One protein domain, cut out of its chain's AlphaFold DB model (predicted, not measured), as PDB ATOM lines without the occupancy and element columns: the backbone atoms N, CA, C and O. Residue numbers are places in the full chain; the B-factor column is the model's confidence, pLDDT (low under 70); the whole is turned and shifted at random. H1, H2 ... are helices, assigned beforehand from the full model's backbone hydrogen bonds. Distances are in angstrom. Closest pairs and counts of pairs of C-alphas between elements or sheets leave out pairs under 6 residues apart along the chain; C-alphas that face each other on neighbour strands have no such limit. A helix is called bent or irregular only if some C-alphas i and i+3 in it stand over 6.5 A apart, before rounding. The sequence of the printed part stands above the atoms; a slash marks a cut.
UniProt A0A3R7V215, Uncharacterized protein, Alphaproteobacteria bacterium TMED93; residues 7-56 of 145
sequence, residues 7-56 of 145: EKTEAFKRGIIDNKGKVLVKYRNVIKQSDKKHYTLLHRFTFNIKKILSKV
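AT A GLANCE: This is residues 7 to 56 of the 145 residues of an uncharacterized protein of Alphaproteobacteria bacterium TMED93 (UniProt A0A3R7V215). One long helix, H3, runs along the longer axis of a small elongated domain, with two short helices, H1 and H2, and a wide loop making the rest of the body. H2 lies toward the end where H3 begins, H1 stands across the domain from H3, and the loop of residues 14 to 26 folds back on its way from H1 to H2. The 50 printed residues have three named helices, in the order H1, H2, H3, and no named strand; the class is all helix, with 25 residues in the named helices. The whole is compact, with a radius of gyration of the C-alphas of 10.4 A, and its C-alphas span 33 by 18 by 16 A.

IN THESE COORDINATES: The printed part begins at Glu 7. H1 holds residues 10 to 13, from C-alpha 10 at (171.617, 177.492, 165.262), and measures 5.0 A from first to last C-alpha. H2 holds residues 27 to 32 and measures 8.8 A, beginning at C-alpha 27 at (181.391, 181.694, 155.257). H3, the longest helix, holds residues 41 to 55 and measures 21.1 A, from C-alpha 41 at (185.553, 180.994, 164.081) to C-alpha 55 at (184.500, 160.117, 161.067). None of the helices is bent or irregular.

HOW THE PARTS SIT: The three helices touch no other helix. H1 and H2 are apart, with no C-alpha of the one within 8 A of the other. H2 and H3 are apart by the same test, and so are H1 and H3. The link from H1 to H2 passes from C-alpha 16 at (174.680, 176.568, 157.235) to C-alpha 20 at (176.939, 165.618, 160.027) and returns to C-alpha 26 at (180.507, 179.305, 152.352). Every pair of O of residue i and N of residue i+4 is within hydrogen-bond range in H3; in H2 1 of 2 is, and H1 is too short for such a pair.

THE WHOLE: The C-alphas of Lys 32 and Val 56 are the two farthest apart, at 33.4 A, while those of Glu 7 and Val 56, the first and last printed, are 20.3 A apart. The printed part has no cut. The link from H1 to H2, residues 14 to 26, is long, and its C-alphas lie 5 to 10 A from the mean of the C-alphas. The link from H2 to H3 is short, with 8 residues. The mean pLDDT of the printed part is 86.9, and the model's confidence is low, under 70, at residues 53 to 56, of which 53 to 55 belong to H3.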
ATOM      1  N   GLU A   7     172.019 169.027 165.024       93.19
ATOM      2  CA  GLU A   7     170.606 169.346 164.822       93.19
ATOM      3  C   GLU A   7     170.080 170.412 165.790       93.19
ATOM      4  O   GLU A   7     169.146 171.156 165.488       93.19
ATOM      5  N   LYS A   8     170.695 170.508 166.972       91.25
ATOM      6  CA  LYS A   8     170.318 171.471 168.011       91.25
ATOM      7  C   LYS A   8     171.046 172.811 167.874       91.25
ATOM      8  O   LYS A   8     170.713 173.750 168.595       91.25
ATOM      9  N   THR A   9     172.021 172.926 166.973       93.94
ATOM     10  CA  THR A   9     172.779 174.167 166.763       93.94
ATOM     11  C   THR A   9     172.020 175.151 165.874       93.94
ATOM     12  O   THR A   9     171.339 174.767 164.926       93.94
ATOM     13  N   GLU A  10     172.185 176.450 166.129       93.81
ATOM     14  CA  GLU A  10     171.617 177.492 165.262       93.81
ATOM     15  C   GLU A  10     172.198 177.450 163.841       93.81
ATOM     16  O   GLU A  10     171.503 177.776 162.883       93.81
ATOM     17  N   ALA A  11     173.444 176.990 163.682       94.12
ATOM     18  CA  ALA A  11     174.054 176.786 162.370       94.12
ATOM     19  C   ALA A  11     173.296 175.744 161.531       94.12
ATOM     20  O   ALA A  11     173.097 175.952 160.335       94.12
ATOM     21  N   PHE A  12     172.852 174.646 162.149       95.12
ATOM     22  CA  PHE A  12     172.052 173.623 161.477       95.12
ATOM     23  C   PHE A  12     170.644 174.122 161.155       95.12
ATOM     24  O   PHE A  12     170.203 174.012 160.017       95.12
ATOM     25  N   LYS A  13     169.956 174.743 162.127       94.81
ATOM     26  CA  LYS A  13     168.597 175.281 161.921       94.81
ATOM     27  C   LYS A  13     168.532 176.308 160.785       94.81
ATOM     28  O   LYS A  13     167.510 176.425 160.123       94.81
ATOM     29  N   ARG A  14     169.627 177.040 160.557       92.88
ATOM     30  CA  ARG A  14     169.780 178.033 159.480       92.88
ATOM     31  C   ARG A  14     170.304 177.447 158.164       92.88
ATOM     32  O   ARG A  14     170.551 178.195 157.226       92.88
ATOM     33  N   GLY A  15     170.513 176.132 158.085       93.56
ATOM     34  CA  GLY A  15     170.996 175.458 156.877       93.56
ATOM     35  C   GLY A  15     172.453 175.764 156.517       93.56
ATOM     36  O   GLY A  15     172.866 175.547 155.380       93.56
ATOM     37  N   ILE A  16     173.256 176.271 157.459       94.75
ATOM     38  CA  ILE A  16     174.680 176.568 157.235       94.75
ATOM     39  C   ILE A  16     175.498 175.270 157.206       94.75
ATOM     40  O   ILE A  16     176.467 175.161 156.447       94.75
ATOM     41  N   ILE A  17     175.097 174.291 158.020       94.50
ATOM     42  CA  ILE A  17     175.679 172.948 158.095       94.50
ATOM     43  C   ILE A  17     174.594 171.869 157.999       94.50
ATOM     44  O   ILE A  17     173.443 172.132 158.340       94.50
ATOM     45  N   ASP A  18     174.961 170.659 157.573       94.12
ATOM     46  CA  ASP A  18     174.080 169.483 157.625       94.12
ATOM     47  C   ASP A  18     174.116 168.770 158.994       94.12
ATOM     48  O   ASP A  18     174.801 169.198 159.929       94.12
ATOM     49  N   ASN A  19     173.377 167.662 159.115       91.88
ATOM     50  CA  ASN A  19     173.289 166.861 160.344       91.88
ATOM     51  C   ASN A  19     174.608 166.158 160.716       91.88
ATOM     52  O   ASN A  19     174.768 165.680 161.833       91.88
ATOM     53  N   LYS A  20     175.585 166.137 159.806       87.69
ATOM     54  CA  LYS A  20     176.939 165.618 160.027       87.69
ATOM     55  C   LYS A  20     177.965 166.745 160.186       87.69
ATOM     56  O   LYS A  20     179.166 166.487 160.193       87.69
ATOM     57  N   GLY A  21     177.534 168.005 160.281       88.19
ATOM     58  CA  GLY A  21     178.416 169.165 160.414       88.19
ATOM     59  C   GLY A  21     179.153 169.569 159.130       88.19
ATOM     60  O   GLY A  21     180.075 170.397 159.182       88.19
ATOM     61  N   LYS A  22     178.804 168.995 157.969       92.06
ATOM     62  CA  LYS A  22     179.336 169.407 156.663       92.06
ATOM     63  C   LYS A  22     178.841 170.812 156.355       92.06
ATOM     64  O   LYS A  22     177.672 171.123 156.543       92.06
ATOM     65  N   VAL A  23     179.731 171.659 155.852       93.62
ATOM     66  CA  VAL A  23     179.403 173.047 155.512       93.62
ATOM     67  C   VAL A  23     178.635 173.086 154.195       93.62
ATOM     68  O   VAL A  23     179.153 172.640 153.173       93.62
ATOM     69  N   LEU A  24     177.425 173.643 154.222       93.88
ATOM     70  CA  LEU A  24     176.565 173.824 153.049       93.88
ATOM     71  C   LEU A  24     176.700 175.237 152.467       93.88
ATOM     72  O   LEU A  24     176.634 175.428 151.254       93.88
ATOM     73  N   VAL A  25     176.965 176.233 153.322       91.62
ATOM     74  CA  VAL A  25     177.088 177.644 152.929       91.62
ATOM     75  C   VAL A  25     178.496 178.162 153.218       91.62
ATOM     76  O   VAL A  25     178.973 178.147 154.350       91.62
ATOM     77  N   LYS A  26     179.180 178.681 152.187       89.00
ATOM     78  CA  LYS A  26     180.507 179.305 152.352       89.00
ATOM     79  C   LYS A  26     180.412 180.502 153.306       89.00
ATOM     80  O   LYS A  26     179.538 181.348 153.140       89.00
ATOM     81  N   TYR A  27     181.373 180.644 154.221       87.62
ATOM     82  CA  TYR A  27     181.391 181.694 155.257       87.62
ATOM     83  C   TYR A  27     181.145 183.121 154.725       87.62
ATOM     84  O   TYR A  27     180.400 183.889 155.326       87.62
ATOM     85  N   ARG A  28     181.686 183.459 153.547       87.12
ATOM     86  CA  ARG A  28     181.437 184.750 152.874       87.12
ATOM     87  C   ARG A  28     179.949 185.049 152.637       87.12
ATOM     88  O   ARG A  28     179.546 186.202 152.694       87.12
ATOM     89  N   ASN A  29     179.142 184.021 152.385       86.50
ATOM     90  CA  ASN A  29     177.704 184.146 152.164       86.50
ATOM     91  C   ASN A  29     176.937 184.152 153.494       86.50
ATOM     92  O   ASN A  29     175.953 184.869 153.611       86.50
ATOM     93  N   VAL A  30     177.444 183.454 154.515       83.62
ATOM     94  CA  VAL A  30     176.918 183.524 155.889       83.62
ATOM     95  C   VAL A  30     177.021 184.947 156.452       83.62
ATOM     96  O   VAL A  30     176.091 185.441 157.083       83.62
ATOM     97  N   ILE A  31     178.131 185.645 156.180       79.62
ATOM     98  CA  ILE A  31     178.294 187.056 156.564       79.62
ATOM     99  C   ILE A  31     177.249 187.938 155.867       79.62
ATOM    100  O   ILE A  31     176.654 188.792 156.517       79.62
ATOM    101  N   LYS A  32     177.005 187.719 154.567       80.19
ATOM    102  CA  LYS A  32     176.022 188.489 153.782       80.19
ATOM    103  C   LYS A  32     174.586 188.324 154.288       80.19
ATOM    104  O   LYS A  32     173.779 189.220 154.086       80.19
ATOM    105  N   GLN A  33     174.283 187.205 154.939       80.62
ATOM    106  CA  GLN A  33     172.974 186.909 155.526       80.62
ATOM    107  C   GLN A  33     172.857 187.364 156.993       80.62
ATOM    108  O   GLN A  33     171.873 187.055 157.654       80.62
ATOM    109  N   SER A  34     173.849 188.095 157.522       78.00
ATOM    110  CA  SER A  34     173.903 188.545 158.925       78.00
ATOM    111  C   SER A  34     173.915 187.411 159.964       78.00
ATOM    112  O   SER A  34     173.730 187.646 161.159       78.00
ATOM    113  N   ASP A  35     174.248 186.188 159.548       83.75
ATOM    114  CA  ASP A  35     174.249 184.985 160.391       83.75
ATOM    115  C   ASP A  35     175.594 184.707 161.074       83.75
ATOM    116  O   ASP A  35     175.798 183.670 161.711       83.75
ATOM    117  N   LYS A  36     176.528 185.663 161.006       85.88
ATOM    118  CA  LYS A  36     177.900 185.528 161.524       85.88
ATOM    119  C   LYS A  36     177.954 185.049 162.981       85.88
ATOM    120  O   LYS A  36     178.845 184.276 163.330       85.88
ATOM    121  N   LYS A  37     177.001 185.465 163.825       90.75
ATOM    122  CA  LYS A  37     176.944 185.082 165.249       90.75
ATOM    123  C   LYS A  37     176.679 183.588 165.478       90.75
ATOM    124  O   LYS A  37     177.068 183.060 166.512       90.75
ATOM    125  N   HIS A  38     176.072 182.908 164.506       90.69
ATOM    126  CA  HIS A  38     175.722 181.486 164.573       90.69
ATOM    127  C   HIS A  38     176.760 180.578 163.904       90.69
ATOM    128  O   HIS A  38     176.639 179.357 163.952       90.69
ATOM    129  N   TYR A  39     177.784 181.161 163.278       93.00
ATOM    130  CA  TYR A  39     178.835 180.423 162.584       93.00
ATOM    131  C   TYR A  39     180.166 181.183 162.649       93.00
ATOM    132  O   TYR A  39     180.748 181.617 161.651       93.00
ATOM    133  N   THR A  40     180.632 181.393 163.880       93.31
ATOM    134  CA  THR A  40     181.884 182.104 164.165       93.31
ATOM    135  C   THR A  40     183.116 181.232 163.889       93.31
ATOM    136  O   THR A  40     183.019 180.064 163.509       93.31
ATOM    137  N   LEU A  41     184.318 181.784 164.092       89.81
ATOM    138  CA  LEU A  41     185.553 180.994 164.081       89.81
ATOM    139  C   LEU A  41     185.516 179.850 165.108       89.81
ATOM    140  O   LEU A  41     185.833 178.721 164.752       89.81
ATOM    141  N   LEU A  42     185.027 180.116 166.324       90.00
ATOM    142  CA  LEU A  42     184.890 179.099 167.368       90.00
ATOM    143  C   LEU A  42     183.926 177.976 166.956       90.00
ATOM    144  O   LEU A  42     184.243 176.807 167.139       90.00
ATOM    145  N   HIS A  43     182.789 178.309 166.332       92.19
ATOM    146  CA  HIS A  43     181.864 177.298 165.801       92.19
ATOM    147  C   HIS A  43     182.563 176.398 164.775       92.19
ATOM    148  O   HIS A  43     182.475 175.179 164.866       92.19
ATOM    149  N   ARG A  44     183.291 176.991 163.820       91.56
ATOM    150  CA  ARG A  44     184.024 176.249 162.781       91.56
ATOM    151  C   ARG A  44     185.060 175.303 163.374       91.56
ATOM    152  O   ARG A  44     185.113 174.149 162.963       91.56
ATOM    153  N   PHE A  45     185.823 175.779 164.354       89.38
ATOM    154  CA  PHE A  45     186.796 174.975 165.085       89.38
ATOM    155  C   PHE A  45     186.125 173.789 165.790       89.38
ATOM    156  O   PHE A  45     186.430 172.635 165.498       89.38
ATOM    157  N   THR A  46     185.120 174.052 166.631       85.88
ATOM    158  CA  THR A  46     184.409 173.007 167.379       85.88
ATOM    159  C   THR A  46     183.702 171.999 166.466       85.88
ATOM    160  O   THR A  46     183.716 170.802 166.743       85.88
ATOM    161  N   PHE A  47     183.090 172.450 165.369       92.50
ATOM    162  CA  PHE A  47     182.416 171.564 164.416       92.50
ATOM    163  C   PHE A  47     183.400 170.720 163.606       92.50
ATOM    164  O   PHE A  47     183.072 169.588 163.262       92.50
ATOM    165  N   ASN A  48     184.598 171.236 163.314       86.19
ATOM    166  CA  ASN A  48     185.656 170.438 162.702       86.19
ATOM    167  C   ASN A  48     186.146 169.340 163.646       86.19
ATOM    168  O   ASN A  48     186.157 168.189 163.222       86.19
ATOM    169  N   ILE A  49     186.433 169.653 164.914       81.56
ATOM    170  CA  ILE A  49     186.796 168.636 165.917       81.56
ATOM    171  C   ILE A  49     185.694 167.579 166.017       81.56
ATOM    172  O   ILE A  49     185.953 166.391 165.877       81.56
ATOM    173  N   LYS A  50     184.435 168.007 166.162       82.31
ATOM    174  CA  LYS A  50     183.295 167.089 166.256       82.31
ATOM    175  C   LYS A  50     183.160 166.169 165.034       82.31
ATOM    176  O   LYS A  50     182.845 164.995 165.189       82.31
ATOM    177  N   LYS A  51     183.400 166.689 163.826       83.94
ATOM    178  CA  LYS A  51     183.396 165.893 162.590       83.94
ATOM    179  C   LYS A  51     184.516 164.869 162.550       83.94
ATOM    180  O   LYS A  51     184.253 163.749 162.128       83.94
ATOM    181  N   ILE A  52     185.727 165.264 162.943       74.69
ATOM    182  CA  ILE A  52     186.880 164.365 163.009       74.69
ATOM    183  C   ILE A  52     186.515 163.209 163.936       74.69
ATOM    184  O   ILE A  52     186.401 162.091 163.452       74.69
ATOM    185  N   LEU A  53     186.125 163.509 165.181       65.44
ATOM    186  CA  LEU A  53     185.693 162.515 166.173       65.44
ATOM    187  C   LEU A  53     184.570 161.585 165.675       65.44
ATOM    188  O   LEU A  53     184.524 160.423 166.054       65.44
ATOM    189  N   SER A  54     183.666 162.071 164.814       68.12
ATOM    190  CA  SER A  54     182.586 161.251 164.238       68.12
ATOM    191  C   SER A  54     182.988 160.393 163.030       68.12
ATOM    192  O   SER A  54     182.287 159.439 162.713       68.12
ATOM    193  N   LYS A  55     184.055 160.769 162.310       65.12
ATOM    194  CA  LYS A  55     184.500 160.117 161.067       65.12
ATOM    195  C   LYS A  55     185.580 159.082 161.301       65.12
ATOM    196  O   LYS A  55     185.563 158.065 160.624       65.12
ATOM    197  N   VAL A  56     186.483 159.355 162.237       52.34
ATOM    198  CA  VAL A  56     187.577 158.443 162.576       52.34
ATOM    199  C   VAL A  56     187.101 157.194 163.314       52.34
ATOM    200  O   VAL A  56     187.949 156.413 163.699       52.34
TER     201      VAL A  56